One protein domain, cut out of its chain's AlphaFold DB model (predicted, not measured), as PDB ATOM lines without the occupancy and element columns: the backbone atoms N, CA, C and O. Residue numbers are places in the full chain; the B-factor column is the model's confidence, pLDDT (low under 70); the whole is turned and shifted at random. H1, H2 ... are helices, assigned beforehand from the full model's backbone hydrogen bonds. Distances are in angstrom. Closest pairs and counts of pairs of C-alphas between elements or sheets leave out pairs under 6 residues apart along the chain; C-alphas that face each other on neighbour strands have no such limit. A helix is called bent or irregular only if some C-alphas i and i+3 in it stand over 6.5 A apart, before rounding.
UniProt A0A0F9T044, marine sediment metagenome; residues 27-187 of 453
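Overview. This is residues 27 to 187 of the 453 residues of a protein of marine sediment metagenome (UniProt A0A0F9T044). What is the overall picture? The bent helix H5 folds back on itself as a V; its first arm, H5a, packs aslant on H3, at one edge of a set of three long helices, H1, H2 and H3, that run side by side up and down with H2 between the other two. On the far side of H5a from H1, H7 packs on H5a near residues 119 to 126, and the small H6 lies farther out. What is it made of? The printed part has 161 residues with seven named helices, H1 to H7 in that order, and no named strand: the class is all helix. It is compact, with a radius of gyration of the C-alphas of 17.2 A and spans of 51 by 46 by 26 A.

Along the chain. Where is the longest helix? H5, residues 119 to 149, was assigned as one helix by its hydrogen bonds but is bent, with C-alphas 136 and 139 9.3 A apart. H5a is residues 119 to 136, 25.3 A long from C-alpha 119 at (9.728, 27.189, 77.289), and H5b is residues 139 to 149, 14.7 A long. Where are the others? H1 is residues 27 to 46, 28.4 A from C-alpha 27 at (-8.926, 1.742, 80.101); H2 is 58 to 76, 26.5 A; H3 is 88 to 106, 26.9 A. H4 is 108 to 114, H6 is 151 to 157 and irregular, with C-alphas 153 and 156 8.1 A apart, and H7 is 169 to 177, ending at C-alpha 177 (9.194, 22.934, 85.311).

Arrangement. What touches H5a? Closest C-alphas are 5.0 A apart to H5b, Arg 134 and Leu 142; 6.8 A to H3, Val 97 and Ile 125, at a steep tilt of 50 degrees; and 5.8 A to H7, Gly 122 and Val 177, at a steep tilt of 63 degrees. H2 and H5a only just touch, with 3 pairs of C-alphas within 8 A, the closest Phe 74 and Leu 132 at 7.4 A. How do H1, H2 and H3 stand? H1 and H2 are a hairpin at 19 degrees, closest C-alphas Phe 31 and Ala 72, 5.3 A; H2 and H3 are another at 5 degrees, Ala 71 and Ala 94, 4.1 A; H1 and H3 are apart. And H4 and H6? H4 touches residues 59 to 60 of H2, closest C-alphas Gly 59 and Ala 108, 5.5 A; H6 and H7 only just touch, with 3 pairs within 8 A, the closest Leu 153 and Phe 169 at 6.7 A. What of the backbones? Every O i to N i+4 pair is within hydrogen-bond range in H1, H2, H3, H4, H5a, H5b and H7; in H6 1 of 3 is, beside 2 of 4 O i to N i+3 pairs.

Size, cuts and confidence. How large is it? The two C-alphas farthest apart, of Glu 52 and Pro 159, are 54.5 A apart. Is it cut, and which links are long? The printed part has no cut; the links H1 to H2, H2 to H3 and H6 to H7 are long. Where is confidence low? The mean pLDDT of the printed part is 90.0, and residues 51 to 52 and 82 are under 70.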
ATOM      1  N   GLN A  27      -9.279   0.589  79.275       86.69
ATOM      2  CA  GLN A  27      -8.926   1.742  80.101       86.69
ATOM      3  C   GLN A  27      -8.321   1.293  81.437       86.69
ATOM      4  O   GLN A  27      -7.308   1.842  81.862       86.69
ATOM      5  N   SER A  28      -8.895   0.256  82.059       86.12
ATOM      6  CA  SER A  28      -8.348  -0.345  83.277       86.12
ATOM      7  C   SER A  28      -7.002  -1.024  83.022       86.12
ATOM      8  O   SER A  28      -6.085  -0.853  83.820       86.12
ATOM      9  N   ILE A  29      -6.846  -1.750  81.910       87.94
ATOM     10  CA  ILE A  29      -5.579  -2.412  81.564       87.94
ATOM     11  C   ILE A  29      -4.485  -1.372  81.314       87.94
ATOM     12  O   ILE A  29      -3.420  -1.462  81.918       87.94
ATOM     13  N   ALA A  30      -4.751  -0.354  80.491       90.69
ATOM     14  CA  ALA A  30      -3.800   0.724  80.227       90.69
ATOM     15  C   ALA A  30      -3.385   1.445  81.520       90.69
ATOM     16  O   ALA A  30      -2.202   1.684  81.752       90.69
ATOM     17  N   PHE A  31      -4.349   1.728  82.400       92.94
ATOM     18  CA  PHE A  31      -4.091   2.330  83.703       92.94
ATOM     19  C   PHE A  31      -3.213   1.457  84.609       92.94
ATOM     20  O   PHE A  31      -2.267   1.952  85.226       92.94
ATOM     21  N   VAL A  32      -3.513   0.157  84.689       91.88
ATOM     22  CA  VAL A  32      -2.732  -0.793  85.488       91.88
ATOM     23  C   VAL A  32      -1.323  -0.928  84.926       91.88
ATOM     24  O   VAL A  32      -0.379  -0.909  85.706       91.88
ATOM     25  N   VAL A  33      -1.153  -0.990  83.603       94.56
ATOM     26  CA  VAL A  33       0.173  -1.041  82.966       94.56
ATOM     27  C   VAL A  33       0.992   0.199  83.324       94.56
ATOM     28  O   VAL A  33       2.103   0.048  83.820       94.56
ATOM     29  N   LEU A  34       0.438   1.407  83.173       94.94
ATOM     30  CA  LEU A  34       1.129   2.647  83.553       94.94
ATOM     31  C   LEU A  34       1.495   2.670  85.043       94.94
ATOM     32  O   LEU A  34       2.621   3.016  85.395       94.94
ATOM     33  N   SER A  35       0.570   2.250  85.910       94.19
ATOM     34  CA  SER A  35       0.792   2.197  87.360       94.19
ATOM     35  C   SER A  35       1.875   1.185  87.736       94.19
ATOM     36  O   SER A  35       2.733   1.481  88.561       94.19
ATOM     37  N   VAL A  36       1.869  -0.003  87.121       94.81
ATOM     38  CA  VAL A  36       2.884  -1.041  87.341       94.81
ATOM     39  C   VAL A  36       4.240  -0.574  86.831       94.81
ATOM     40  O   VAL A  36       5.217  -0.715  87.556       94.81
ATOM     41  N   CYS A  37       4.308   0.028  85.642       95.25
ATOM     42  CA  CYS A  37       5.540   0.631  85.138       95.25
ATOM     43  C   CYS A  37       6.078   1.675  86.124       95.25
ATOM     44  O   CYS A  37       7.246   1.594  86.486       95.25
ATOM     45  N   GLY A  38       5.224   2.575  86.628       94.12
ATOM     46  CA  GLY A  38       5.610   3.606  87.598       94.12
ATOM     47  C   GLY A  38       6.132   3.024  88.913       94.12
ATOM     48  O   GLY A  38       7.156   3.463  89.438       94.12
ATOM     49  N   LEU A  39       5.469   1.981  89.419       94.31
ATOM     50  CA  LEU A  39       5.898   1.251  90.609       94.31
ATOM     51  C   LEU A  39       7.237   0.544  90.404       94.31
ATOM     52  O   LEU A  39       8.113   0.642  91.259       94.31
ATOM     53  N   VAL A  40       7.414  -0.143  89.275       93.88
ATOM     54  CA  VAL A  40       8.663  -0.838  88.944       93.88
ATOM     55  C   VAL A  40       9.806   0.163  88.814       93.88
ATOM     56  O   VAL A  40      10.868  -0.079  89.378       93.88
ATOM     57  N   THR A  41       9.591   1.302  88.149       93.06
ATOM     58  CA  THR A  41      10.610   2.356  88.046       93.06
ATOM     59  C   THR A  41      10.962   2.946  89.410       93.06
ATOM     60  O   THR A  41      12.140   3.151  89.688       93.06
ATOM     61  N   GLY A  42       9.977   3.143  90.294       92.44
ATOM     62  CA  GLY A  42      10.221   3.632  91.653       92.44
ATOM     63  C   GLY A  42      10.995   2.642  92.518       92.44
ATOM     64  O   GLY A  42      11.965   3.020  93.166       92.44
ATOM     65  N   ILE A  43      10.638   1.356  92.475       92.38
ATOM     66  CA  ILE A  43      11.384   0.294  93.166       92.38
ATOM     67  C   ILE A  43      12.811   0.201  92.611       92.38
ATOM     68  O   ILE A  43      13.763   0.114  93.385       92.38
ATOM     69  N   ALA A  44      12.969   0.243  91.284       91.56
ATOM     70  CA  ALA A  44      14.274   0.193  90.635       91.56
ATOM     71  C   ALA A  44      15.184   1.334  91.113       91.56
ATOM     72  O   ALA A  44      16.330   1.085  91.488       91.56
ATOM     73  N   TYR A  45      14.651   2.557  91.166       91.62
ATOM     74  CA  TYR A  45      15.371   3.735  91.637       91.62
ATOM     75  C   TYR A  45      15.708   3.658  93.137       91.62
ATOM     76  O   TYR A  45      16.878   3.762  93.502       91.62
ATOM     77  N   ILE A  46      14.724   3.382  94.005       90.38
ATOM     78  CA  ILE A  46      14.901   3.366  95.473       90.38
ATOM     79  C   ILE A  46      15.905   2.295  95.918       90.38
ATOM     80  O   ILE A  46      16.737   2.547  96.785       90.38
ATOM     81  N   PHE A  47      15.855   1.097  95.329       89.00
ATOM     82  CA  PHE A  47      16.786   0.011  95.661       89.00
ATOM     83  C   PHE A  47      18.091   0.065  94.850       89.00
ATOM     84  O   PHE A  47      18.959  -0.794  95.016       89.00
ATOM     85  N   GLY A  48      18.260   1.078  93.996       85.38
ATOM     86  CA  GLY A  48      19.493   1.323  93.255       85.38
ATOM     87  C   GLY A  48      19.829   0.248  92.221       85.38
ATOM     88  O   GLY A  48      21.017   0.005  91.976       85.38
ATOM     89  N   PHE A  49      18.810  -0.388  91.631       85.12
ATOM     90  CA  PHE A  49      18.983  -1.322  90.522       85.12
ATOM     91  C   PHE A  49      19.633  -0.601  89.338       85.12
ATOM     92  O   PHE A  49      19.205   0.477  88.928       85.12
ATOM     93  N   THR A  50      20.692  -1.194  88.796       79.25
ATOM     94  CA  THR A  50      21.422  -0.641  87.656       79.25
ATOM     95  C   THR A  50      20.849  -1.188  86.355       79.25
ATOM     96  O   THR A  50      20.723  -2.399  86.182       79.25
ATOM     97  N   TRP A  51      20.524  -0.295  85.421       68.12
ATOM     98  CA  TRP A  51      20.182  -0.660  84.049       68.12
ATOM     99  C   TRP A  51      21.404  -0.383  83.175       68.12
ATOM    100  O   TRP A  51      21.927   0.729  83.181       68.12
ATOM    101  N   GLU A  52      21.926  -1.406  82.494       69.75
ATOM    102  CA  GLU A  52      23.135  -1.290  81.652       69.75
ATOM    103  C   GLU A  52      24.360  -0.693  82.384       69.75
ATOM    104  O   GLU A  52      25.182   0.021  81.814       69.75
ATOM    105  N   GLY A  53      24.489  -0.969  83.686       72.00
ATOM    106  CA  GLY A  53      25.597  -0.470  84.507       72.00
ATOM    107  C   GLY A  53      25.479   0.999  84.936       72.00
ATOM    108  O   GLY A  53      26.359   1.479  85.650       72.00
ATOM    109  N   ARG A  54      24.395   1.703  84.576       76.19
ATOM    110  CA  ARG A  54      24.092   3.065  85.042       76.19
ATOM    111  C   ARG A  54      22.903   3.058  86.004       76.19
ATOM    112  O   ARG A  54      21.989   2.243  85.887       76.19
ATOM    113  N   ARG A  55      22.936   3.953  86.992       80.75
ATOM    114  CA  ARG A  55      21.769   4.263  87.830       80.75
ATOM    115  C   ARG A  55      20.998   5.400  87.178       80.75
ATOM    116  O   ARG A  55      21.627   6.298  86.625       80.75
ATOM    117  N   LEU A  56      19.672   5.346  87.277       83.94
ATOM    118  CA  LEU A  56      18.818   6.459  86.873       83.94
ATOM    119  C   LEU A  56      19.207   7.703  87.670       83.94
ATOM    120  O   LEU A  56      19.365   7.642  88.892       83.94
ATOM    121  N   LEU A  57      19.364   8.815  86.969       86.25
ATOM    122  CA  LEU A  57      19.562  10.111  87.601       86.25
ATOM    123  C   LEU A  57      18.260  10.558  88.273       86.25
ATOM    124  O   LEU A  57      17.168  10.195  87.836       86.25
ATOM    125  N   GLU A  58      18.368  11.398  89.303       88.19
ATOM    126  CA  GLU A  58      17.206  11.937  90.027       88.19
ATOM    127  C   GLU A  58      16.198  12.602  89.069       88.19
ATOM    128  O   GLU A  58      15.018  12.254  89.057       88.19
ATOM    129  N   GLY A  59      16.680  13.472  88.170       87.88
ATOM    130  CA  GLY A  59      15.836  14.132  87.167       87.88
ATOM    131  C   GLY A  59      15.207  13.172  86.148       87.88
ATOM    132  O   GLY A  59      14.050  13.355  85.770       87.88
ATOM    133  N   GLU A  60      15.923  12.120  85.733       91.56
ATOM    134  CA  GLU A  60      15.375  11.088  84.835       91.56
ATOM    135  C   GLU A  60      14.205  10.365  85.504       91.56
ATOM    136  O   GLU A  60      13.127  10.227  84.919       91.56
ATOM    137  N   TYR A  61      14.406   9.939  86.753       93.88
ATOM    138  CA  TYR A  61      13.392   9.240  87.530       93.88
ATOM    139  C   TYR A  61      12.149  10.105  87.754       93.88
ATOM    140  O   TYR A  61      11.031   9.644  87.510       93.88
ATOM    141  N   TYR A  62      12.322  11.364  88.161       94.62
ATOM    142  CA  TYR A  62      11.206  12.276  88.414       94.62
ATOM    143  C   TYR A  62      10.367  12.519  87.167       94.62
ATOM    144  O   TYR A  62       9.138  12.449  87.237       94.62
ATOM    145  N   TRP A  63      10.998  12.729  86.012       94.88
ATOM    146  CA  TRP A  63      10.259  12.890  84.765       94.88
ATOM    147  C   TRP A  63       9.507  11.623  84.362       94.88
ATOM    148  O   TRP A  63       8.332  11.711  84.006       94.88
ATOM    149  N   ILE A  64      10.124  10.444  84.477       95.56
ATOM    150  CA  ILE A  64       9.449   9.165  84.210       95.56
ATOM    151  C   ILE A  64       8.240   8.987  85.144       95.56
ATOM    152  O   ILE A  64       7.147   8.649  84.685       95.56
ATOM    153  N   PHE A  65       8.408   9.275  86.437       96.12
ATOM    154  CA  PHE A  65       7.339   9.219  87.433       96.12
ATOM    155  C   PHE A  65       6.180  10.164  87.081       96.12
ATOM    156  O   PHE A  65       5.023   9.733  87.034       96.12
ATOM    157  N   ILE A  66       6.486  11.435  86.788       95.94
ATOM    158  CA  ILE A  66       5.501  12.448  86.386       95.94
ATOM    159  C   ILE A  66       4.745  11.978  85.143       95.94
ATOM    160  O   ILE A  66       3.517  11.991  85.144       95.94
ATOM    161  N   GLY A  67       5.451  11.517  84.109       96.38
ATOM    162  CA  GLY A  67       4.843  11.071  82.857       96.38
ATOM    163  C   GLY A  67       3.877   9.906  83.055       96.38
ATOM    164  O   GLY A  67       2.734   9.965  82.599       96.38
ATOM    165  N   LEU A  68       4.306   8.864  83.776       97.06
ATOM    166  CA  LEU A  68       3.513   7.654  84.002       97.06
ATOM    167  C   LEU A  68       2.255   7.935  84.832       97.06
ATOM    168  O   LEU A  68       1.156   7.554  84.422       97.06
ATOM    169  N   PHE A  69       2.384   8.634  85.965       95.88
ATOM    170  CA  PHE A  69       1.241   8.898  86.845       95.88
ATOM    171  C   PHE A  69       0.344  10.039  86.350       95.88
ATOM    172  O   PHE A  69      -0.867   9.974  86.561       95.88
ATOM    173  N   ALA A  70       0.866  11.035  85.626       95.88
ATOM    174  CA  ALA A  70       0.021  12.036  84.972       95.88
ATOM    175  C   ALA A  70      -0.783  11.419  83.819       95.88
ATOM    176  O   ALA A  70      -1.986  11.663  83.714       95.88
ATOM    177  N   ALA A  71      -0.173  10.557  82.997       96.25
ATOM    178  CA  ALA A  71      -0.896   9.818  81.962       96.25
ATOM    179  C   ALA A  71      -1.969   8.900  82.573       96.25
ATOM    180  O   ALA A  71      -3.117   8.892  82.120       96.25
ATOM    181  N   ALA A  72      -1.632   8.185  83.654       94.38
ATOM    182  CA  ALA A  72      -2.580   7.360  84.395       94.38
ATOM    183  C   ALA A  72      -3.746   8.195  84.956       94.38
ATOM    184  O   ALA A  72      -4.900   7.770  84.890       94.38
ATOM    185  N   ALA A  73      -3.476   9.410  85.437       93.06
ATOM    186  CA  ALA A  73      -4.490  10.330  85.937       93.06
ATOM    187  C   ALA A  73      -5.426  10.834  84.835       93.06
ATOM    188  O   ALA A  73      -6.639  10.842  85.043       93.06
ATOM    189  N   PHE A  74      -4.914  11.170  83.647       93.44
ATOM    190  CA  PHE A  74      -5.767  11.512  82.505       93.44
ATOM    191  C   PHE A  74      -6.664  10.348  82.086       93.44
ATOM    192  O   PHE A  74      -7.783  10.592  81.657       93.44
ATOM    193  N   ILE A  75      -6.243   9.092  82.252       91.50
ATOM    194  CA  ILE A  75      -7.081   7.917  81.968       91.50
ATOM    195  C   ILE A  75      -8.112   7.687  83.085       91.50
ATOM    196  O   ILE A  75      -9.297   7.511  82.793       91.50
ATOM    197  N   ALA A  76      -7.697   7.723  84.352       89.12
ATOM    198  CA  ALA A  76      -8.532   7.342  85.492       89.12
ATOM    199  C   ALA A  76      -9.500   8.431  85.970       89.12
ATOM    200  O   ALA A  76     -10.598   8.098  86.424       89.12
ATOM    201  N   LEU A  77      -9.113   9.709  85.898       87.06
ATOM    202  CA  LEU A  77      -9.890  10.824  86.438       87.06
ATOM    203  C   LEU A  77     -10.759  11.465  85.341       87.06
ATOM    204  O   LEU A  77     -10.226  11.980  84.349       87.06
ATOM    205  N   PRO A  78     -12.097  11.454  85.488       85.06
ATOM    206  CA  PRO A  78     -12.993  12.047  84.504       85.06
ATOM    207  C   PRO A  78     -12.882  13.580  84.487       85.06
ATOM    208  O   PRO A  78     -12.765  14.226  85.524       85.06
ATOM    209  N   ALA A  79     -12.988  14.188  83.302       83.75
ATOM    210  CA  ALA A  79     -12.947  15.648  83.168       83.75
ATOM    211  C   ALA A  79     -14.247  16.324  83.645       83.75
ATOM    212  O   ALA A  79     -14.227  17.489  84.059       83.75
ATOM    213  N   ARG A  80     -15.373  15.605  83.549       79.62
ATOM    214  CA  ARG A  80     -16.716  16.022  83.978       79.62
ATOM    215  C   ARG A  80     -17.393  14.884  84.738       79.62
ATOM    216  O   ARG A  80     -17.202  13.718  84.393       79.62
ATOM    217  N   ALA A  81     -18.214  15.231  85.728       73.31
ATOM    218  CA  ALA A  81     -19.001  14.255  86.477       73.31
ATOM    219  C   ALA A  81     -19.866  13.399  85.529       73.31
ATOM    220  O   ALA A  81     -20.463  13.920  84.588       73.31
ATOM    221  N   GLY A  82     -19.906  12.084  85.767       69.06
ATOM    222  CA  GLY A  82     -20.698  11.132  84.979       69.06
ATOM    223  C   GLY A  82     -20.033  10.594  83.703       69.06
ATOM    224  O   GLY A  82     -20.649   9.799  82.996       69.06
ATOM    225  N   GLN A  83     -18.788  10.974  83.389       78.44
ATOM    226  CA  GLN A  83     -18.056  10.379  82.263       78.44
ATOM    227  C   GLN A  83     -17.551   8.972  82.603       78.44
ATOM    228  O   GLN A  83     -16.609   8.825  83.375       78.44
ATOM    229  N   SER A  84     -18.133   7.948  81.975       76.69
ATOM    230  CA  SER A  84     -17.750   6.539  82.158       76.69
ATOM    231  C   SER A  84     -16.745   6.012  81.130       76.69
ATOM    232  O   SER A  84     -16.107   4.997  81.374       76.69
ATOM    233  N   LYS A  85     -16.590   6.677  79.976       82.06
ATOM    234  CA  LYS A  85     -15.613   6.311  78.938       82.06
ATOM    235  C   LYS A  85     -14.517   7.365  78.840       82.06
ATOM    236  O   LYS A  85     -14.791   8.554  79.001       82.06
ATOM    237  N   VAL A  86     -13.297   6.930  78.527       84.44
ATOM    238  CA  VAL A  86     -12.171   7.820  78.226       84.44
ATOM    239  C   VAL A  86     -12.393   8.456  76.845       84.44
ATOM    240  O   VAL A  86     -12.426   7.736  75.845       84.44
ATOM    241  N   PRO A  87     -12.579   9.781  76.761       87.69
ATOM    242  CA  PRO A  87     -12.724  10.494  75.504       87.69
ATOM    243  C   PRO A  87     -11.370  10.653  74.807       87.69
ATOM    244  O   PRO A  87     -10.314  10.617  75.436       87.69
ATOM    245  N   PHE A  88     -11.402  10.891  73.497       88.88
ATOM    246  CA  PHE A  88     -10.194  11.009  72.676       88.88
ATOM    247  C   PHE A  88      -9.217  12.084  73.179       88.88
ATOM    248  O   PHE A  88      -8.012  11.852  73.196       88.88
ATOM    249  N   TYR A  89      -9.727  13.227  73.656       91.19
ATOM    250  CA  TYR A  89      -8.880  14.308  74.170       91.19
ATOM    251  C   TYR A  89      -8.076  13.900  75.415       91.19
ATOM    252  O   TYR A  89      -6.983  14.415  75.624       91.19
ATOM    253  N   ASP A  90      -8.574  12.951  76.213       90.69
ATOM    254  CA  ASP A  90      -7.865  12.455  77.396       90.69
ATOM    255  C   ASP A  90      -6.793  11.434  77.040       90.69
ATOM    256  O   ASP A  90      -5.727  11.430  77.648       90.69
ATOM    257  N   VAL A  91      -7.041  10.606  76.021       91.31
ATOM    258  CA  VAL A  91      -6.006   9.730  75.455       91.31
ATOM    259  C   VAL A  91      -4.887  10.574  74.851       91.31
ATOM    260  O   VAL A  91      -3.715  10.313  75.099       91.31
ATOM    261  N   LEU A  92      -5.247  11.621  74.106       94.56
ATOM    262  CA  LEU A  92      -4.281  12.542  73.520       94.56
ATOM    263  C   LEU A  92      -3.469  13.264  74.605       94.56
ATOM    264  O   LEU A  92      -2.246  13.279  74.524       94.56
ATOM    265  N   ALA A  93      -4.118  13.793  75.647       94.62
ATOM    266  CA  ALA A  93      -3.429  14.419  76.776       94.62
ATOM    267  C   ALA A  93      -2.487  13.442  77.500       94.62
ATOM    268  O   ALA A  93      -1.358  13.811  77.817       94.62
ATOM    269  N   ALA A  94      -2.912  12.188  77.701       94.88
ATOM    270  CA  ALA A  94      -2.083  11.141  78.297       94.88
ATOM    271  C   ALA A  94      -0.846  10.818  77.441       94.88
ATOM    272  O   ALA A  94       0.250  10.688  77.977       94.88
ATOM    273  N   ILE A  95      -0.992  10.727  76.116       96.19
ATOM    274  CA  ILE A  95       0.138  10.493  75.203       96.19
ATOM    275  C   ILE A  95       1.085  11.695  75.197       96.19
ATOM    276  O   ILE A  95       2.296  11.511  75.269       96.19
ATOM    277  N   ILE A  96       0.547  12.916  75.141       96.69
ATOM    278  CA  ILE A  96       1.346  14.145  75.114       96.69
ATOM    279  C   ILE A  96       2.151  14.299  76.404       96.69
ATOM    280  O   ILE A  96       3.353  14.547  76.326       96.69
ATOM    281  N   VAL A  97       1.524  14.139  77.577       96.75
ATOM    282  CA  VAL A  97       2.239  14.271  78.857       96.75
ATOM    283  C   VAL A  97       3.313  13.197  78.988       96.75
ATOM    284  O   VAL A  97       4.438  13.508  79.362       96.75
ATOM    285  N   LEU A  98       3.006  11.958  78.591       96.56
ATOM    286  CA  LEU A  98       3.957  10.854  78.629       96.56
ATOM    287  C   LEU A  98       5.150  11.133  77.706       96.56
ATOM    288  O   LEU A  98       6.292  11.048  78.144       96.56
ATOM    289  N   ALA A  99       4.899  11.524  76.455       96.62
ATOM    290  CA  ALA A  99       5.943  11.821  75.478       96.62
ATOM    291  C   ALA A  99       6.815  13.015  75.896       96.62
ATOM    292  O   ALA A  99       8.038  12.928  75.816       96.62
ATOM    293  N   ALA A 100       6.207  14.104  76.380       95.62
ATOM    294  CA  ALA A 100       6.936  15.275  76.866       95.62
ATOM    295  C   ALA A 100       7.808  14.930  78.082       95.62
ATOM    296  O   ALA A 100       8.975  15.308  78.130       95.62
ATOM    297  N   SER A 101       7.280  14.150  79.028       95.19
ATOM    298  CA  SER A 101       8.036  13.691  80.190       95.19
ATOM    299  C   SER A 101       9.177  12.741  79.820       95.19
ATOM    300  O   SER A 101      10.280  12.917  80.319       95.19
ATOM    301  N   PHE A 102       8.979  11.781  78.912       94.88
ATOM    302  CA  PHE A 102      10.077  10.925  78.440       94.88
ATOM    303  C   PHE A 102      11.138  11.711  77.664       94.88
ATOM    304  O   PHE A 102      12.328  11.433  77.801       94.88
ATOM    305  N   TYR A 103      10.728  12.715  76.887       94.31
ATOM    306  CA  TYR A 103      11.658  13.624  76.225       94.31
ATOM    307  C   TYR A 103      12.497  14.407  77.243       94.31
ATOM    308  O   TYR A 103      13.714  14.492  77.100       94.31
ATOM    309  N   PHE A 104      11.883  14.922  78.307       93.38
ATOM    310  CA  PHE A 104      12.614  15.586  79.386       93.38
ATOM    311  C   PHE A 104      13.501  14.637  80.189       93.38
ATOM    312  O   PHE A 104      14.623  15.014  80.509       93.38
ATOM    313  N   ALA A 105      13.059  13.402  80.443       92.06
ATOM    314  CA  ALA A 105      13.889  12.382  81.074       92.06
ATOM    315  C   ALA A 105      15.155  12.122  80.247       92.06
ATOM    316  O   ALA A 105      16.249  12.125  80.790       92.06
ATOM    317  N   HIS A 106      15.035  11.991  78.923       91.06
ATOM    318  CA  HIS A 106      16.197  11.794  78.052       91.06
ATOM    319  C   HIS A 106      17.196  12.963  78.095       91.06
ATOM    320  O   HIS A 106      18.400  12.742  78.024       91.06
ATOM    321  N   ASN A 107      16.703  14.195  78.243       90.38
ATOM    322  CA  ASN A 107      17.530  15.403  78.329       90.38
ATOM    323  C   ASN A 107      17.860  15.799  79.784       90.38
ATOM    324  O   ASN A 107      18.372  16.892  80.023       90.38
ATOM    325  N   ALA A 108      17.576  14.949  80.777       86.75
ATOM    326  CA  ALA A 108      17.744  15.306  82.186       86.75
ATOM    327  C   ALA A 108      19.211  15.581  82.553       86.75
ATOM    328  O   ALA A 108      19.491  16.437  83.390       86.75
ATOM    329  N   TRP A 109      20.162  14.902  81.904       83.25
ATOM    330  CA  TRP A 109      21.587  15.189  82.082       83.25
ATOM    331  C   TRP A 109      21.958  16.598  81.602       83.25
ATOM    332  O   TRP A 109      22.660  17.329  82.300       83.25
ATOM    333  N   ASP A 110      21.417  17.013  80.455       84.44
ATOM    334  CA  ASP A 110      21.652  18.339  79.882       84.44
ATOM    335  C   ASP A 110      20.952  19.442  80.688       84.44
ATOM    336  O   ASP A 110      21.485  20.544  80.823       84.44
ATOM    337  N   MET A 111      19.797  19.152  81.299       83.75
ATOM    338  CA  MET A 111      19.151  20.067  82.252       83.75
ATOM    339  C   MET A 111      20.076  20.396  83.424       83.75
ATOM    340  O   MET A 111      20.224  21.562  83.785       83.75
ATOM    341  N   VAL A 112      20.725  19.377  83.994       78.06
ATOM    342  CA  VAL A 112      21.606  19.543  85.156       78.06
ATOM    343  C   VAL A 112      22.929  20.212  84.772       78.06
ATOM    344  O   VAL A 112      23.404  21.072  85.510       78.06
ATOM    345  N   GLN A 113      23.536  19.837  83.641       79.19
ATOM    346  CA  GLN A 113      24.870  20.329  83.274       79.19
ATOM    347  C   GLN A 113      24.871  21.638  82.480       79.19
ATOM    348  O   GLN A 113      25.758  22.466  82.674       79.19
ATOM    349  N   ALA A 114      23.908  21.821  81.578       76.81
ATOM    350  CA  ALA A 114      23.876  22.941  80.641       76.81
ATOM    351  C   ALA A 114      22.761  23.954  80.948       76.81
ATOM    352  O   ALA A 114      22.618  24.933  80.217       76.81
ATOM    353  N   GLY A 115      21.962  23.730  81.999       77.56
ATOM    354  CA  GLY A 115      20.804  24.572  82.309       77.56
ATOM    355  C   GLY A 115      19.750  24.542  81.201       77.56
ATOM    356  O   GLY A 115      19.094  25.550  80.945       77.56
ATOM    357  N   TRP A 116      19.632  23.410  80.497       81.25
ATOM    358  CA  TRP A 116      18.711  23.267  79.374       81.25
ATOM    359  C   TRP A 116      17.266  23.521  79.814       81.25
ATOM    360  O   TRP A 116      16.773  22.919  80.769       81.25
ATOM    361  N   SER A 117      16.567  24.383  79.080       82.25
ATOM    362  CA  SER A 117      15.151  24.662  79.281       82.25
ATOM    363  C   SER A 117      14.428  24.743  77.939       82.25
ATOM    364  O   SER A 117      14.978  25.166  76.921       82.25
ATOM    365  N   ASN A 118      13.166  24.313  77.922       90.88
ATOM    366  CA  ASN A 118      12.306  24.426  76.749       90.88
ATOM    367  C   ASN A 118      10.991  25.087  77.149       90.88
ATOM    368  O   ASN A 118      10.096  24.434  77.687       90.88
ATOM    369  N   LEU A 119      10.877  26.388  76.875       92.06
ATOM    370  CA  LEU A 119       9.728  27.189  77.289       92.06
ATOM    371  C   LEU A 119       8.400  26.629  76.758       92.06
ATOM    372  O   LEU A 119       7.437  26.526  77.511       92.06
ATOM    373  N   TYR A 120       8.340  26.219  75.489       94.31
ATOM    374  CA  TYR A 120       7.098  25.748  74.867       94.31
ATOM    375  C   TYR A 120       6.593  24.442  75.488       94.31
ATOM    376  O   TYR A 120       5.415  24.330  75.832       94.31
ATOM    377  N   LEU A 121       7.485  23.466  75.677       94.19
ATOM    378  CA  LEU A 121       7.132  22.215  76.351       94.19
ATOM    379  C   LEU A 121       6.899  22.424  77.856       94.19
ATOM    380  O   LEU A 121       6.076  21.727  78.448       94.19
ATOM    381  N   GLY A 122       7.558  23.412  78.468       94.31
ATOM    382  CA  GLY A 122       7.303  23.817  79.848       94.31
ATOM    383  C   GLY A 122       5.900  24.390  80.042       94.31
ATOM    384  O   GLY A 122       5.178  23.947  80.931       94.31
ATOM    385  N   ILE A 123       5.461  25.294  79.158       96.44
ATOM    386  CA  ILE A 123       4.085  25.819  79.152       96.44
ATOM    387  C   ILE A 123       3.084  24.675  78.963       96.44
ATOM    388  O   ILE A 123       2.065  24.627  79.648       96.44
ATOM    389  N   LEU A 124       3.379  23.730  78.065       96.56
ATOM    390  CA  LEU A 124       2.531  22.563  77.830       96.56
ATOM    391  C   LEU A 124       2.361  21.708  79.095       96.56
ATOM    392  O   LEU A 124       1.229  21.412  79.474       96.56
ATOM    393  N   ILE A 125       3.457  21.341  79.771       96.25
ATOM    394  CA  ILE A 125       3.393  20.595  81.037       96.25
ATOM    395  C   ILE A 125       2.657  21.401  82.105       96.25
ATOM    396  O   ILE A 125       1.777  20.857  82.768       96.25
ATOM    397  N   TRP A 126       2.952  22.693  82.238       96.12
ATOM    398  CA  TRP A 126       2.281  23.569  83.194       96.12
ATOM    399  C   TRP A 126       0.757  23.580  82.986       96.12
ATOM    400  O   TRP A 126       0.010  23.337  83.935       96.12
ATOM    401  N   LEU A 127       0.278  23.735  81.747       96.56
ATOM    402  CA  LEU A 127      -1.153  23.679  81.415       96.56
ATOM    403  C   LEU A 127      -1.779  22.305  81.696       96.56
ATOM    404  O   LEU A 127      -2.887  22.228  82.233       96.56
ATOM    405  N   LEU A 128      -1.080  21.215  81.367       96.56
ATOM    406  CA  LEU A 128      -1.556  19.855  81.640       96.56
ATOM    407  C   LEU A 128      -1.676  19.594  83.146       96.56
ATOM    408  O   LEU A 128      -2.654  18.988  83.584       96.56
ATOM    409  N   MET A 129      -0.740  20.103  83.947       96.00
ATOM    410  CA  MET A 129      -0.794  20.015  85.407       96.00
ATOM    411  C   MET A 129      -1.931  20.863  86.000       96.00
ATOM    412  O   MET A 129      -2.553  20.435  86.970       96.00
ATOM    413  N   MET A 130      -2.282  22.008  85.406       95.44
ATOM    414  CA  MET A 130      -3.476  22.769  85.814       95.44
ATOM    415  C   MET A 130      -4.763  21.982  85.558       95.44
ATOM    416  O   MET A 130      -5.623  21.873  86.434       95.44
ATOM    417  N   GLU A 131      -4.899  21.368  84.383       95.25
ATOM    418  CA  GLU A 131      -6.050  20.507  84.101       95.25
ATOM    419  C   GLU A 131      -6.088  19.290  85.042       95.25
ATOM    420  O   GLU A 131      -7.164  18.878  85.481       95.25
ATOM    421  N   LEU A 132      -4.922  18.760  85.422       93.19
ATOM    422  CA  LEU A 132      -4.807  17.700  86.417       93.19
ATOM    423  C   LEU A 132      -5.290  18.148  87.800       93.19
ATOM    424  O   LEU A 132      -6.089  17.442  88.416       93.19
ATOM    425  N   ALA A 133      -4.889  19.347  88.239       92.56
ATOM    426  CA  ALA A 133      -5.357  19.961  89.479       92.56
ATOM    427  C   ALA A 133      -6.886  20.085  89.489       92.56
ATOM    428  O   ALA A 133      -7.556  19.689  90.444       92.56
ATOM    429  N   ARG A 134      -7.473  20.560  88.385       93.44
ATOM    430  CA  ARG A 134      -8.930  20.686  88.256       93.44
ATOM    431  C   ARG A 134      -9.650  19.345  88.398       93.44
ATOM    432  O   ARG A 134     -10.741  19.301  88.963       93.44
ATOM    433  N   ARG A 135      -9.079  18.262  87.868       89.94
ATOM    434  CA  ARG A 135      -9.678  16.916  87.912       89.94
ATOM    435  C   ARG A 135      -9.540  16.242  89.267       89.94
ATOM    436  O   ARG A 135     -10.446  15.519  89.664       89.94
ATOM    437  N   SER A 136      -8.417  16.450  89.946       86.50
ATOM    438  CA  SER A 136      -8.113  15.792  91.216       86.50
ATOM    439  C   SER A 136      -8.747  16.508  92.408       86.50
ATOM    440  O   SER A 136      -9.415  15.871  93.218       86.50
ATOM    441  N   GLY A 137      -8.580  17.832  92.498       83.19
ATOM    442  CA  GLY A 137      -9.050  18.654  93.618       83.19
ATOM    443  C   GLY A 137     -10.252  19.550  93.300       83.19
ATOM    444  O   GLY A 137     -10.723  20.284  94.171       83.19
ATOM    445  N   GLY A 138     -10.762  19.515  92.067       88.31
ATOM    446  CA  GLY A 138     -11.875  20.356  91.632       88.31
ATOM    447  C   GLY A 138     -11.479  21.807  91.341       88.31
ATOM    448  O   GLY A 138     -10.323  22.218  91.449       88.31
ATOM    449  N   THR A 139     -12.474  22.620  90.978       90.25
ATOM    450  CA  THR A 139     -12.284  24.049  90.675       90.25
ATOM    451  C   THR A 139     -11.686  24.854  91.836       90.25
ATOM    452  O   THR A 139     -10.812  25.671  91.561       90.25
ATOM    453  N   PRO A 140     -12.072  24.645  93.116       90.50
ATOM    454  CA  PRO A 140     -11.461  25.385  94.221       90.50
ATOM    455  C   PRO A 140      -9.949  25.165  94.314       90.50
ATOM    456  O   PRO A 140      -9.204  26.123  94.493       90.50
ATOM    457  N   PHE A 141      -9.487  23.925  94.129       90.44
ATOM    458  CA  PHE A 141      -8.060  23.616  94.139       90.44
ATOM    459  C   PHE A 141      -7.333  24.240  92.942       90.44
ATOM    460  O   PHE A 141      -6.302  24.880  93.133       90.44
ATOM    461  N   LEU A 142      -7.903  24.154  91.732       94.75
ATOM    462  CA  LEU A 142      -7.360  24.837  90.551       94.75
ATOM    463  C   LEU A 142      -7.192  26.343  90.793       94.75
ATOM    464  O   LEU A 142      -6.151  26.897  90.456       94.75
ATOM    465  N   LEU A 143      -8.200  27.004  91.373       95.56
ATOM    466  CA  LEU A 143      -8.139  28.440  91.648       95.56
ATOM    467  C   LEU A 143      -6.971  28.777  92.572       95.56
ATOM    468  O   LEU A 143      -6.236  29.715  92.289       95.56
ATOM    469  N   VAL A 144      -6.756  27.996  93.633       94.12
ATOM    470  CA  VAL A 144      -5.611  28.193  94.533       94.12
ATOM    471  C   VAL A 144      -4.288  28.025  93.783       94.12
ATOM    472  O   VAL A 144      -3.415  28.885  93.893       94.12
ATOM    473  N   VAL A 145      -4.152  26.959  92.986       95.19
ATOM    474  CA  VAL A 145      -2.922  26.682  92.229       95.19
ATOM    475  C   VAL A 145      -2.642  27.770  91.189       95.19
ATOM    476  O   VAL A 145      -1.498  28.182  91.047       95.19
ATOM    477  N   VAL A 146      -3.660  28.282  90.494       95.38
ATOM    478  CA  VAL A 146      -3.498  29.348  89.494       95.38
ATOM    479  C   VAL A 146      -3.212  30.695  90.152       95.38
ATOM    480  O   VAL A 146      -2.305  31.396  89.719       95.38
ATOM    481  N   LEU A 147      -3.954  31.068  91.199       94.25
ATOM    482  CA  LEU A 147      -3.784  32.364  91.861       94.25
ATOM    483  C   LEU A 147      -2.406  32.483  92.510       94.25
ATOM    484  O   LEU A 147      -1.725  33.486  92.312       94.25
ATOM    485  N   ILE A 148      -1.973  31.453  93.246       93.50
ATOM    486  CA  ILE A 148      -0.647  31.460  93.871       93.50
ATOM    487  C   ILE A 148       0.438  31.126  92.839       93.50
ATOM    488  O   ILE A 148       1.517  31.693  92.892       93.50
ATOM    489  N   GLY A 149       0.169  30.277  91.848       93.06
ATOM    490  CA  GLY A 149       1.125  29.970  90.779       93.06
ATOM    491  C   GLY A 149       1.387  31.132  89.815       93.06
ATOM    492  O   GLY A 149       2.426  31.170  89.182       93.06
ATOM    493  N   LEU A 150       0.485  32.106  89.681       94.94
ATOM    494  CA  LEU A 150       0.734  33.321  88.887       94.94
ATOM    495  C   LEU A 150       1.229  34.496  89.738       94.94
ATOM    496  O   LEU A 150       1.557  35.555  89.200       94.94
ATOM    497  N   TYR A 151       1.316  34.313  91.055       93.50
ATOM    498  CA  TYR A 151       1.768  35.335  91.991       93.50
ATOM    499  C   TYR A 151       3.132  35.956  91.631       93.50
ATOM    500  O   TYR A 151       3.230  37.181  91.721       93.50
ATOM    501  N   PRO A 152       4.160  35.221  91.148       94.94
ATOM    502  CA  PRO A 152       5.449  35.833  90.812       94.94
ATOM    503  C   PRO A 152       5.366  36.927  89.742       94.94
ATOM    504  O   PRO A 152       6.197  37.828  89.739       94.94
ATOM    505  N   LEU A 153       4.346  36.903  88.876       93.94
ATOM    506  CA  LEU A 153       4.136  37.935  87.852       93.94
ATOM    507  C   LEU A 153       3.685  39.276  88.450       93.94
ATOM    508  O   LEU A 153       3.880  40.330  87.849       93.94
ATOM    509  N   VAL A 154       3.054  39.237  89.626       93.00
ATOM    510  CA  VAL A 154       2.440  40.396  90.292       93.00
ATOM    511  C   VAL A 154       3.023  40.663  91.681       93.00
ATOM    512  O   VAL A 154       2.561  41.574  92.365       93.00
ATOM    513  N   ALA A 155       4.053  39.920  92.094       90.06
ATOM    514  CA  ALA A 155       4.596  39.925  93.454       90.06
ATOM    515  C   ALA A 155       5.040  41.314  93.947       90.06
ATOM    516  O   ALA A 155       4.902  41.623  95.130       90.06
ATOM    517  N   SER A 156       5.504  42.181  93.042       88.31
ATOM    518  CA  SER A 156       5.914  43.556  93.357       88.31
ATOM    519  C   SER A 156       4.757  44.504  93.692       88.31
ATOM    520  O   SER A 156       4.987  45.545  94.301       88.31
ATOM    521  N   HIS A 157       3.523  44.170  93.299       88.81
ATOM    522  CA  HIS A 157       2.342  45.011  93.519       88.81
ATOM    523  C   HIS A 157       1.667  44.742  94.869       88.81
ATOM    524  O   HIS A 157       0.799  45.508  95.289       88.81
ATOM    525  N   PHE A 158       2.032  43.651  95.545       86.25
ATOM    526  CA  PHE A 158       1.450  43.295  96.831       86.25
ATOM    527  C   PHE A 158       2.118  44.075  97.973       86.25
ATOM    528  O   PHE A 158       3.346  44.137  98.038       86.25
ATOM    529  N   PRO A 159       1.337  44.665  98.895       83.62
ATOM    530  CA  PRO A 159       1.888  45.428 100.004       83.62
ATOM    531  C   PRO A 159       2.367  44.532 101.157       83.62
ATOM    532  O   PRO A 159       1.788  43.484 101.457       83.62
ATOM    533  N   GLY A 160       3.381  45.011 101.881       82.25
ATOM    534  CA  GLY A 160       3.799  44.463 103.173       82.25
ATOM    535  C   GLY A 160       4.428  43.073 103.083       82.25
ATOM    536  O   GLY A 160       5.328  42.837 102.283       82.25
ATOM    537  N   LEU A 161       3.961  42.152 103.931       80.62
ATOM    538  CA  LEU A 161       4.525  40.804 104.089       80.62
ATOM    539  C   LEU A 161       4.476  39.960 102.808       80.62
ATOM    540  O   LEU A 161       5.275  39.042 102.640       80.62
ATOM    541  N   PHE A 162       3.535  40.279 101.921       84.88
ATOM    542  CA  PHE A 162       3.320  39.605 100.645       84.88
ATOM    543  C   PHE A 162       4.032  40.296  99.481       84.88
ATOM    544  O   PHE A 162       3.742  39.972  98.335       84.88
ATOM    545  N   MET A 163       4.921  41.258  99.733       87.19
ATOM    546  CA  MET A 163       5.770  41.826  98.691       87.19
ATOM    547  C   MET A 163       6.913  40.851  98.389       87.19
ATOM    548  O   MET A 163       7.636  40.445  99.298       87.19
ATOM    549  N   GLY A 164       7.073  40.480  97.121       88.69
ATOM    550  CA  GLY A 164       8.093  39.529  96.682       88.69
ATOM    551  C   GLY A 164       8.839  39.993  95.437       88.69
ATOM    552  O   GLY A 164       8.469  40.980  94.797       88.69
ATOM    553  N   VAL A 165       9.898  39.263  95.081       89.94
ATOM    554  CA  VAL A 165      10.657  39.513  93.845       89.94
ATOM    555  C   VAL A 165       9.781  39.165  92.633       89.94
ATOM    556  O   VAL A 165       9.310  38.029  92.556       89.94
ATOM    557  N   PRO A 166       9.534  40.099  91.694       92.12
ATOM    558  CA  PRO A 166       8.749  39.807  90.503       92.12
ATOM    559  C   PRO A 166       9.565  38.996  89.487       92.12
ATOM    560  O   PRO A 166      10.761  39.229  89.316       92.12
ATOM    561  N   TYR A 167       8.902  38.091  88.769       93.56
ATOM    562  CA  TYR A 167       9.492  37.294  87.691       93.56
ATOM    563  C   TYR A 167       8.724  37.487  86.387       93.56
ATOM    564  O   TYR A 167       7.510  37.692  86.382       93.56
ATOM    565  N   GLN A 168       9.440  37.394  85.267       94.88
ATOM    566  CA  GLN A 168       8.826  37.304  83.945       94.88
ATOM    567  C   GLN A 168       8.245  35.900  83.715       94.88
ATOM    568  O   GLN A 168       8.618  34.934  84.385       94.88
ATOM    569  N   PHE A 169       7.291  35.790  82.788       94.56
ATOM    570  CA  PHE A 169       6.544  34.550  82.555       94.56
ATOM    571  C   PHE A 169       7.433  33.384  82.104       94.56
ATOM    572  O   PHE A 169       7.242  32.254  82.543       94.56
ATOM    573  N   ASP A 170       8.426  33.656  81.270       93.81
ATOM    574  CA  ASP A 170       9.429  32.695  80.820       93.81
ATOM    575  C   ASP A 170      10.264  32.134  81.979       93.81
ATOM    576  O   ASP A 170      10.308  30.916  82.162       93.81
ATOM    577  N   HIS A 171      10.833  32.999  82.821       92.81
ATOM    578  CA  HIS A 171      11.607  32.582  83.995       92.81
ATOM    579  C   HIS A 171      10.756  31.881  85.062       92.81
ATOM    580  O   HIS A 171      11.235  30.974  85.749       92.81
ATOM    581  N   MET A 172       9.484  32.269  85.195       94.69
ATOM    582  CA  MET A 172       8.525  31.589  86.066       94.69
ATOM    583  C   MET A 172       8.310  30.141  85.606       94.69
ATOM    584  O   MET A 172       8.460  29.217  86.404       94.69
ATOM    585  N   ILE A 173       8.007  29.927  84.318       95.50
ATOM    586  CA  ILE A 173       7.818  28.580  83.760       95.50
ATOM    587  C   ILE A 173       9.105  27.760  83.858       95.50
ATOM    588  O   ILE A 173       9.052  26.585  84.226       95.50
ATOM    589  N   GLU A 174      10.258  28.370  83.583       92.88
ATOM    590  CA  GLU A 174      11.553  27.709  83.723       92.88
ATOM    591  C   GLU A 174      11.762  27.188  85.152       92.88
ATOM    592  O   GLU A 174      12.066  26.010  85.351       92.88
ATOM    593  N   SER A 175      11.510  28.043  86.146       91.88
ATOM    594  CA  SER A 175      11.651  27.702  87.564       91.88
ATOM    595  C   SER A 175      10.666  26.625  88.014       91.88
ATOM    596  O   SER A 175      11.003  25.758  88.815       91.88
ATOM    597  N   TYR A 176       9.448  26.642  87.481       93.25
ATOM    598  CA  TYR A 176       8.407  25.682  87.835       93.25
ATOM    599  C   TYR A 176       8.626  24.293  87.266       93.25
ATOM    600  O   TYR A 176       8.284  23.312  87.922       93.25
ATOM    601  N   VAL A 177       9.141  24.200  86.045       93.56
ATOM    602  CA  VAL A 177       9.194  22.934  85.311       93.56
ATOM    603  C   VAL A 177      10.575  22.300  85.411       93.56
ATOM    604  O   VAL A 177      10.665  21.095  85.623       93.56
ATOM    605  N   PHE A 178      11.641  23.091  85.279       91.00
ATOM    606  CA  PHE A 178      12.998  22.570  85.095       91.00
ATOM    607  C   PHE A 178      13.888  22.711  86.329       91.00
ATOM    608  O   PHE A 178      14.897  22.014  86.421       91.00
ATOM    609  N   ARG A 179      13.534  23.579  87.285       89.12
ATOM    610  CA  ARG A 179      14.363  23.836  88.469       89.12
ATOM    611  C   ARG A 179      13.860  23.129  89.729       89.12
ATOM    612  O   ARG A 179      12.711  22.687  89.819       89.12
ATOM    613  N   ALA A 180      14.755  23.032  90.709       87.31
ATOM    614  CA  ALA A 180      14.532  22.343  91.979       87.31
ATOM    615  C   ALA A 180      13.539  23.068  92.904       87.31
ATOM    616  O   ALA A 180      13.049  22.480  93.863       87.31
ATOM    617  N   GLU A 181      13.211  24.333  92.638       86.94
ATOM    618  CA  GLU A 181      12.170  25.061  93.367       86.94
ATOM    619  C   GLU A 181      10.759  24.606  92.958       86.94
ATOM    620  O   GLU A 181       9.814  24.765  93.732       86.94
ATOM    621  N   GLY A 182      10.611  24.046  91.753       89.31
ATOM    622  CA  GLY A 182       9.347  23.596  91.179       89.31
ATOM    623  C   GLY A 182       9.174  22.075  91.184       89.31
ATOM    624  O   GLY A 182       9.344  21.396  92.198       89.31
ATOM    625  N   MET A 183       8.781  21.525  90.033       91.00
ATOM    626  CA  MET A 183       8.465  20.105  89.855       91.00
ATOM    627  C   MET A 183       9.683  19.190  89.976       91.00
ATOM    628  O   MET A 183       9.509  18.031  90.329       91.00
ATOM    629  N   MET A 184      10.905  19.662  89.725       90.88
ATOM    630  CA  MET A 184      12.121  18.851  89.927       90.88
ATOM    631  C   MET A 184      12.605  18.867  91.385       90.88
ATOM    632  O   MET A 184      13.717  18.448  91.685       90.88
ATOM    633  N   GLY A 185      11.782  19.400  92.288       89.19
ATOM    634  CA  GLY A 185      12.140  19.677  93.663       89.19
ATOM    635  C   GLY A 185      11.620  18.696  94.699       89.19
ATOM    636  O   GLY A 185      11.252  17.547  94.442       89.19
ATOM    637  N   ILE A 186      11.519  19.241  95.911       88.06
ATOM    638  CA  ILE A 186      11.048  18.563  97.121       88.06
ATOM    639  C   ILE A 186       9.661  17.924  96.956       88.06
ATOM    640  O   ILE A 186       9.391  16.877  97.538       88.06
ATOM    641  N   THR A 187       8.778  18.514  96.150       88.25
ATOM    642  CA  THR A 187       7.405  18.028  95.950       88.25
ATOM    643  C   THR A 187       7.372  16.690  95.219       88.25
ATOM    644  O   THR A 187       6.739  15.749  95.706       88.25
TER     645      THR A 187